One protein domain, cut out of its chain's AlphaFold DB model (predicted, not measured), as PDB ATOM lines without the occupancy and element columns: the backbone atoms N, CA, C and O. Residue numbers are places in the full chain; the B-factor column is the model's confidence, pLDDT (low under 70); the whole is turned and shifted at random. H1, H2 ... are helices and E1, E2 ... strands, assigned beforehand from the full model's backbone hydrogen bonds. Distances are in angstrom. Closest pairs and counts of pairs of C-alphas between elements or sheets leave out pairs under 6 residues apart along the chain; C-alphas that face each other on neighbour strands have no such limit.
ATOM      1  N   SER A  15     -40.714 -47.131  36.842       95.56
ATOM      2  CA  SER A  15     -42.114 -47.558  36.899       95.56
ATOM      3  C   SER A  15     -42.227 -49.038  37.251       95.56
ATOM      4  O   SER A  15     -41.321 -49.826  36.985       95.56
ATOM      5  N   LEU A  16     -43.336 -49.416  37.886       96.94
ATOM      6  CA  LEU A  16     -43.593 -50.784  38.335       96.94
ATOM      7  C   LEU A  16     -44.840 -51.338  37.639       96.94
ATOM      8  O   LEU A  16     -45.926 -50.762  37.749       96.94
ATOM      9  N   ALA A  17     -44.702 -52.469  36.946       95.75
ATOM     10  CA  ALA A  17     -45.834 -53.153  36.325       95.75
ATOM     11  C   ALA A  17     -46.792 -53.719  37.378       95.75
ATOM     12  O   ALA A  17     -46.381 -54.403  38.316       95.75
ATOM     13  N   LYS A  18     -48.092 -53.479  37.176       88.31
ATOM     14  CA  LYS A  18     -49.149 -53.804  38.143       88.31
ATOM     15  C   LYS A  18     -49.297 -55.303  38.434       88.31
ATOM     16  O   LYS A  18     -49.652 -55.646  39.555       88.31
ATOM     17  N   LYS A  19     -49.085 -56.180  37.449       87.50
ATOM     18  CA  LYS A  19     -49.319 -57.629  37.595       87.50
ATOM     19  C   LYS A  19     -48.025 -58.397  37.847       87.50
ATOM     20  O   LYS A  19     -47.955 -59.206  38.763       87.50
ATOM     21  N   GLU A  20     -46.994 -58.122  37.060       89.25
ATOM     22  CA  GLU A  20     -45.761 -58.911  37.036       89.25
ATOM     23  C   GLU A  20     -44.689 -58.392  38.005       89.25
ATOM     24  O   GLU A  20     -43.639 -59.015  38.131       89.25
ATOM     25  N   ASN A  21     -44.918 -57.246  38.665       92.31
ATOM     26  CA  ASN A  21     -43.924 -56.541  39.488       92.31
ATOM     27  C   ASN A  21     -42.570 -56.387  38.766       92.31
ATOM     28  O   ASN A  21     -41.501 -56.584  39.342       92.31
ATOM     29  N   LYS A  22     -42.625 -56.052  37.476       97.31
ATOM     30  CA  LYS A  22     -41.460 -55.695  36.666       97.31
ATOM     31  C   LYS A  22     -41.118 -54.226  36.886       97.31
ATOM     32  O   LYS A  22     -41.992 -53.375  36.712       97.31
ATOM     33  N   LEU A  23     -39.877 -53.948  37.268       97.06
ATOM     34  CA  LEU A  23     -39.341 -52.607  37.449       97.06
ATOM     35  C   LEU A  23     -38.680 -52.145  36.147       97.06
ATOM     36  O   LEU A  23     -37.708 -52.744  35.692       97.06
ATOM     37  N   TYR A  24     -39.199 -51.070  35.565       96.81
ATOM     38  CA  TYR A  24     -38.625 -50.415  34.394       96.81
ATOM     39  C   TYR A  24     -37.826 -49.206  34.855       96.81
ATOM     40  O   TYR A  24     -38.318 -48.391  35.639       96.81
ATOM     41  N   ILE A  25     -36.598 -49.091  34.365       95.06
ATOM     42  CA  ILE A  25     -35.662 -48.031  34.727       95.06
ATOM     43  C   ILE A  25     -35.333 -47.243  33.463       95.06
ATOM     44  O   ILE A  25     -35.064 -47.832  32.418       95.06
ATOM     45  N   GLU A  26     -35.354 -45.912  33.550       94.06
ATOM     46  CA  GLU A  26     -34.971 -45.045  32.433       94.06
ATOM     47  C   GLU A  26     -33.613 -45.460  31.837       94.06
ATOM     48  O   GLU A  26     -32.613 -45.594  32.546       94.06
ATOM     49  N   GLY A  27     -33.579 -45.645  30.516       93.31
ATOM     50  CA  GLY A  27     -32.373 -46.028  29.781       93.31
ATOM     51  C   GLY A  27     -32.040 -47.523  29.818       93.31
ATOM     52  O   GLY A  27     -31.090 -47.930  29.153       93.31
ATOM     53  N   GLN A  28     -32.807 -48.349  30.536       95.12
ATOM     54  CA  GLN A  28     -32.674 -49.806  30.495       95.12
ATOM     55  C   GLN A  28     -33.714 -50.420  29.557       95.12
ATOM     56  O   GLN A  28     -34.896 -50.085  29.615       95.12
ATOM     57  N   LYS A  29     -33.258 -51.321  28.676       94.38
ATOM     58  CA  LYS A  29     -34.119 -52.002  27.701       94.38
ATOM     59  C   LYS A  29     -34.959 -53.100  28.350       94.38
ATOM     60  O   LYS A  29     -36.156 -53.185  28.096       94.38
ATOM     61  N   GLU A  30     -34.325 -53.918  29.184       96.56
ATOM     62  CA  GLU A  30     -34.977 -55.038  29.856       96.56
ATOM     63  C   GLU A  30     -35.398 -54.637  31.275       96.56
ATOM     64  O   GLU A  30     -34.602 -54.028  31.997       96.56
ATOM     65  N   PRO A  31     -36.633 -54.955  31.697       96.69
ATOM     66  CA  PRO A  31     -37.072 -54.697  33.057       96.69
ATOM     67  C   PRO A  31     -36.467 -55.699  34.039       96.69
ATOM     68  O   PRO A  31     -36.270 -56.872  33.719       96.69
ATOM     69  N   LEU A  32     -36.285 -55.262  35.280       95.88
ATOM     70  CA  LEU A  32     -35.874 -56.128  36.380       95.88
ATOM     71  C   LEU A  32     -37.103 -56.778  37.015       95.88
ATOM     72  O   LEU A  32     -38.123 -56.116  37.233       95.88
ATOM     73  N   LEU A  33     -37.028 -58.061  37.366       96.62
ATOM     74  CA  LEU A  33     -38.049 -58.655  38.222       96.62
ATOM     75  C   LEU A  33     -37.805 -58.169  39.648       96.62
ATOM     76  O   LEU A  33     -36.746 -58.419  40.214       96.62
ATOM     77  N   LEU A  34     -38.786 -57.499  40.261       95.88
ATOM     78  CA  LEU A  34     -38.588 -56.895  41.583       95.88
ATOM     79  C   LEU A  34     -38.124 -57.925  42.626       95.88
ATOM     80  O   LEU A  34     -37.318 -57.598  43.487       95.88
ATOM     81  N   LYS A  35     -38.588 -59.178  42.511       95.81
ATOM     82  CA  LYS A  35     -38.215 -60.306  43.386       95.81
ATOM     83  C   LYS A  35     -36.719 -60.661  43.372       95.81
ATOM     84  O   LYS A  35     -36.282 -61.393  44.250       95.81
ATOM     85  N   GLU A  36     -35.974 -60.219  42.361       96.50
ATOM     86  CA  GLU A  36     -34.532 -60.471  42.214       96.50
ATOM     87  C   GLU A  36     -33.688 -59.391  42.904       96.50
ATOM     88  O   GLU A  36     -32.476 -59.544  43.038       96.50
ATOM     89  N   LEU A  37     -34.313 -58.298  43.355       96.19
ATOM     90  CA  LEU A  37     -33.638 -57.241  44.099       96.19
ATOM     91  C   LEU A  37     -33.464 -57.616  45.579       96.19
ATOM     92  O   LEU A  37     -34.241 -58.416  46.110       96.19
ATOM     93  N   PRO A  38     -32.496 -56.989  46.279       98.38
ATOM     94  CA  PRO A  38     -32.374 -57.111  47.727       98.38
ATOM     95  C   PRO A  38     -33.701 -56.843  48.436       98.38
ATOM     96  O   PRO A  38     -34.497 -55.997  48.009       98.38
ATOM     97  N   ARG A  39     -33.936 -57.556  49.538       97.94
ATOM     98  CA  ARG A  39     -35.229 -57.576  50.236       97.94
ATOM     99  C   ARG A  39     -35.675 -56.185  50.678       97.94
ATOM    100  O   ARG A  39     -36.860 -55.868  50.632       97.94
ATOM    101  N   GLU A  40     -34.727 -55.350  51.076       98.19
ATOM    102  CA  GLU A  40     -34.936 -53.973  51.511       98.19
ATOM    103  C   GLU A  40     -35.480 -53.117  50.363       98.19
ATOM    104  O   GLU A  40     -36.456 -52.392  50.538       98.19
ATOM    105  N   ILE A  41     -34.901 -53.258  49.166       97.00
ATOM    106  CA  ILE A  41     -35.325 -52.535  47.962       97.00
ATOM    107  C   ILE A  41     -36.682 -53.043  47.479       97.00
ATOM    108  O   ILE A  41     -37.564 -52.242  47.175       97.00
ATOM    109  N   PHE A  42     -36.870 -54.363  47.453       97.19
ATOM    110  CA  PHE A  42     -38.153 -54.982  47.129       97.19
ATOM    111  C   PHE A  42     -39.272 -54.422  48.019       97.19
ATOM    112  O   PHE A  42     -40.273 -53.911  47.514       97.19
ATOM    113  N   ASN A  43     -39.075 -54.457  49.340       97.44
ATOM    114  CA  ASN A  43     -40.062 -53.984  50.307       97.44
ATOM    115  C   ASN A  43     -40.327 -52.483  50.157       97.44
ATOM    116  O   ASN A  43     -41.487 -52.074  50.159       97.44
ATOM    117  N   LEU A  44     -39.279 -51.672  49.980       97.75
ATOM    118  CA  LEU A  44     -39.412 -50.228  49.807       97.75
ATOM    119  C   LEU A  44     -40.265 -49.881  48.581       97.75
ATOM    120  O   LEU A  44     -41.183 -49.069  48.671       97.75
ATOM    121  N   ILE A  45     -39.995 -50.509  47.436       96.94
ATOM    122  CA  ILE A  45     -40.738 -50.244  46.198       96.94
ATOM    123  C   ILE A  45     -42.212 -50.648  46.334       96.94
ATOM    124  O   ILE A  45     -43.093 -49.912  45.879       96.94
ATOM    125  N   LEU A  46     -42.504 -51.778  46.988       95.88
ATOM    126  CA  LEU A  46     -43.887 -52.184  47.248       95.88
ATOM    127  C   LEU A  46     -44.603 -51.219  48.195       95.88
ATOM    128  O   LEU A  46     -45.724 -50.814  47.897       95.88
ATOM    129  N   GLN A  47     -43.946 -50.781  49.269       97.44
ATOM    130  CA  GLN A  47     -44.506 -49.789  50.188       97.44
ATOM    131  C   GLN A  47     -44.828 -48.475  49.470       97.44
ATOM    132  O   GLN A  47     -45.927 -47.950  49.625       97.44
ATOM    133  N   LEU A  48     -43.925 -47.972  48.621       97.00
ATOM    134  CA  LEU A  48     -44.167 -46.759  47.832       97.00
ATOM    135  C   LEU A  48     -45.381 -46.903  46.901       97.00
ATOM    136  O   LEU A  48     -46.196 -45.983  46.802       97.00
ATOM    137  N   ARG A  49     -45.534 -48.058  46.238       95.62
ATOM    138  CA  ARG A  49     -46.708 -48.349  45.402       95.62
ATOM    139  C   ARG A  49     -47.986 -48.352  46.235       95.62
ATOM    140  O   ARG A  49     -48.980 -47.750  45.827       95.62
ATOM    141  N   ASP A  50     -47.971 -49.049  47.364       96.31
ATOM    142  CA  ASP A  50     -49.148 -49.230  48.208       96.31
ATOM    143  C   ASP A  50     -49.596 -47.889  48.806       96.31
ATOM    144  O   ASP A  50     -50.788 -47.583  48.834       96.31
ATOM    145  N   GLU A  51     -48.643 -47.029  49.162       98.12
ATOM    146  CA  GLU A  51     -48.881 -45.661  49.613       98.12
ATOM    147  C   GLU A  51     -49.470 -44.762  48.522       98.12
ATOM    148  O   GLU A  51     -50.483 -44.089  48.745       98.12
ATOM    149  N   ALA A  52     -48.905 -44.799  47.312       97.25
ATOM    150  CA  ALA A  52     -49.449 -44.070  46.168       97.25
ATOM    151  C   ALA A  52     -50.879 -44.534  45.834       97.25
ATOM    152  O   ALA A  52     -51.768 -43.716  45.581       97.25
ATOM    153  N   HIS A  53     -51.126 -45.844  45.889       96.69
ATOM    154  CA  HIS A  53     -52.441 -46.423  45.650       96.69
ATOM    155  C   HIS A  53     -53.452 -46.023  46.731       96.69
ATOM    156  O   HIS A  53     -54.554 -45.566  46.410       96.69
ATOM    157  N   ARG A  54     -53.069 -46.127  48.010       97.44
ATOM    158  CA  ARG A  54     -53.889 -45.705  49.153       97.44
ATOM    159  C   ARG A  54     -54.260 -44.232  49.047       97.44
ATOM    160  O   ARG A  54     -55.424 -43.879  49.265       97.44
ATOM    161  N   PHE A  55     -53.294 -43.380  48.707       98.25
ATOM    162  CA  PHE A  55     -53.516 -41.951  48.511       98.25
ATOM    163  C   PHE A  55     -54.518 -41.697  47.382       98.25
ATOM    164  O   PHE A  55     -55.521 -41.019  47.612       98.25
ATOM    165  N   ALA A  56     -54.307 -42.294  46.206       97.44
ATOM    166  CA  ALA A  56     -55.187 -42.123  45.052       97.44
ATOM    167  C   ALA A  56     -56.634 -42.540  45.366       97.44
ATOM    168  O   ALA A  56     -57.565 -41.763  45.143       97.44
ATOM    169  N   ILE A  57     -56.840 -43.722  45.962       97.00
ATOM    170  CA  ILE A  57     -58.176 -44.191  46.367       97.00
ATOM    171  C   ILE A  57     -58.822 -43.214  47.352       97.00
ATOM    172  O   ILE A  57     -59.978 -42.822  47.180       97.00
ATOM    173  N   SER A  58     -58.083 -42.818  48.389       97.50
ATOM    174  CA  SER A  58     -58.598 -41.935  49.439       97.50
ATOM    175  C   SER A  58     -58.988 -40.567  48.882       97.50
ATOM    176  O   SER A  58     -60.042 -40.031  49.233       97.50
ATOM    177  N   TYR A  59     -58.169 -40.027  47.979       97.44
ATOM    178  CA  TYR A  59     -58.412 -38.761  47.303       97.44
ATOM    179  C   TYR A  59     -59.653 -38.829  46.406       97.44
ATOM    180  O   TYR A  59     -60.566 -38.016  46.567       97.44
ATOM    181  N   HIS A  60     -59.763 -39.844  45.544       96.12
ATOM    182  CA  HIS A  60     -60.938 -40.007  44.684       96.12
ATOM    183  C   HIS A  60     -62.219 -40.252  45.488       96.12
ATOM    184  O   HIS A  60     -63.256 -39.671  45.171       96.12
ATOM    185  N   ARG A  61     -62.165 -41.018  46.588       95.75
ATOM    186  CA  ARG A  61     -63.310 -41.187  47.499       95.75
ATOM    187  C   ARG A  61     -63.763 -39.853  48.100       95.75
ATOM    188  O   ARG A  61     -64.961 -39.598  48.193       95.75
ATOM    189  N   LYS A  62     -62.819 -38.989  48.488       96.25
ATOM    190  CA  LYS A  62     -63.113 -37.648  49.018       96.25
ATOM    191  C   LYS A  62     -63.766 -36.748  47.965       96.25
ATOM    192  O   LYS A  62     -64.693 -36.021  48.308       96.25
ATOM    193  N   LEU A  63     -63.306 -36.799  46.716       96.75
ATOM    194  CA  LEU A  63     -63.903 -36.034  45.618       96.75
ATOM    195  C   LEU A  63     -65.322 -36.515  45.281       96.75
ATOM    196  O   LEU A  63     -66.217 -35.682  45.175       96.75
ATOM    197  N   ARG A  64     -65.557 -37.835  45.229       94.31
ATOM    198  CA  ARG A  64     -66.904 -38.404  45.032       94.31
ATOM    199  C   ARG A  64     -67.872 -37.999  46.139       94.31
ATOM    200  O   ARG A  64     -68.979 -37.562  45.854       94.31
ATOM    201  N   LYS A  65     -67.440 -38.033  47.408       94.12
ATOM    202  CA  LYS A  65     -68.267 -37.565  48.541       94.12
ATOM    203  C   LYS A  65     -68.679 -36.091  48.407       94.12
ATOM    204  O   LYS A  65     -69.699 -35.692  48.954       94.12
ATOM    205  N   ARG A  66     -67.879 -35.279  47.710       95.12
ATOM    206  CA  ARG A  66     -68.160 -33.861  47.448       95.12
ATOM    207  C   ARG A  66     -68.990 -33.627  46.180       95.12
ATOM    208  O   ARG A  66     -69.237 -32.473  45.864       95.12
ATOM    209  N   GLY A  67     -69.369 -34.677  45.448       93.44
ATOM    210  CA  GLY A  67     -70.060 -34.559  44.159       93.44
ATOM    211  C   GLY A  67     -69.182 -34.004  43.032       93.44
ATOM    212  O   GLY A  67     -69.704 -33.546  42.028       93.44
TER     213      GLY A  67
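This is residues 15 to 67 of the 71 residues of the protein "UVRC domain-containing protein" of Candidatus Nealsonbacteria bacterium CG18_big_fil_WC_8_21_14_2_50_37_10 (UniProt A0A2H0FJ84). One long helix, H1, makes the longest axis, and near its first part sits a small head of loops and one short strand, E1; residues 50 to 67 stick out as an arm. The printed part has 53 residues, with E1 then H1 along the chain, mostly helix. It is only just loose, close to extended, with a radius of gyration of the C-alphas of 14.5 A, and spans 43 by 23 by 17 A.

Start at C-alpha 15, (-42.114, -47.558, 36.899). E1, residues 22 to 25, runs 9.8 A from C-alpha 22 at (-41.460, -55.695, 36.666). Find H1, residues 39 to 65, running 38.7 A to C-alpha 65 at (-68.267, -37.565, 48.541).

E1 pairs with no named strand. Look for short antiparallel pairings of residues 15 to 16 with 23 to 24, and of 22 to 23 with 32 to 33. E1 and H1 are apart, with no C-alphas within 8 A. In H1 every O i to N i+4 pair is within hydrogen-bond range.

The farthest C-alphas, of Pro 38 and Gly 67, are 44.1 A apart. The link E1 to H1, 13 residues, is long. The printed part has no cut, and no printed residue is under pLDDT 70.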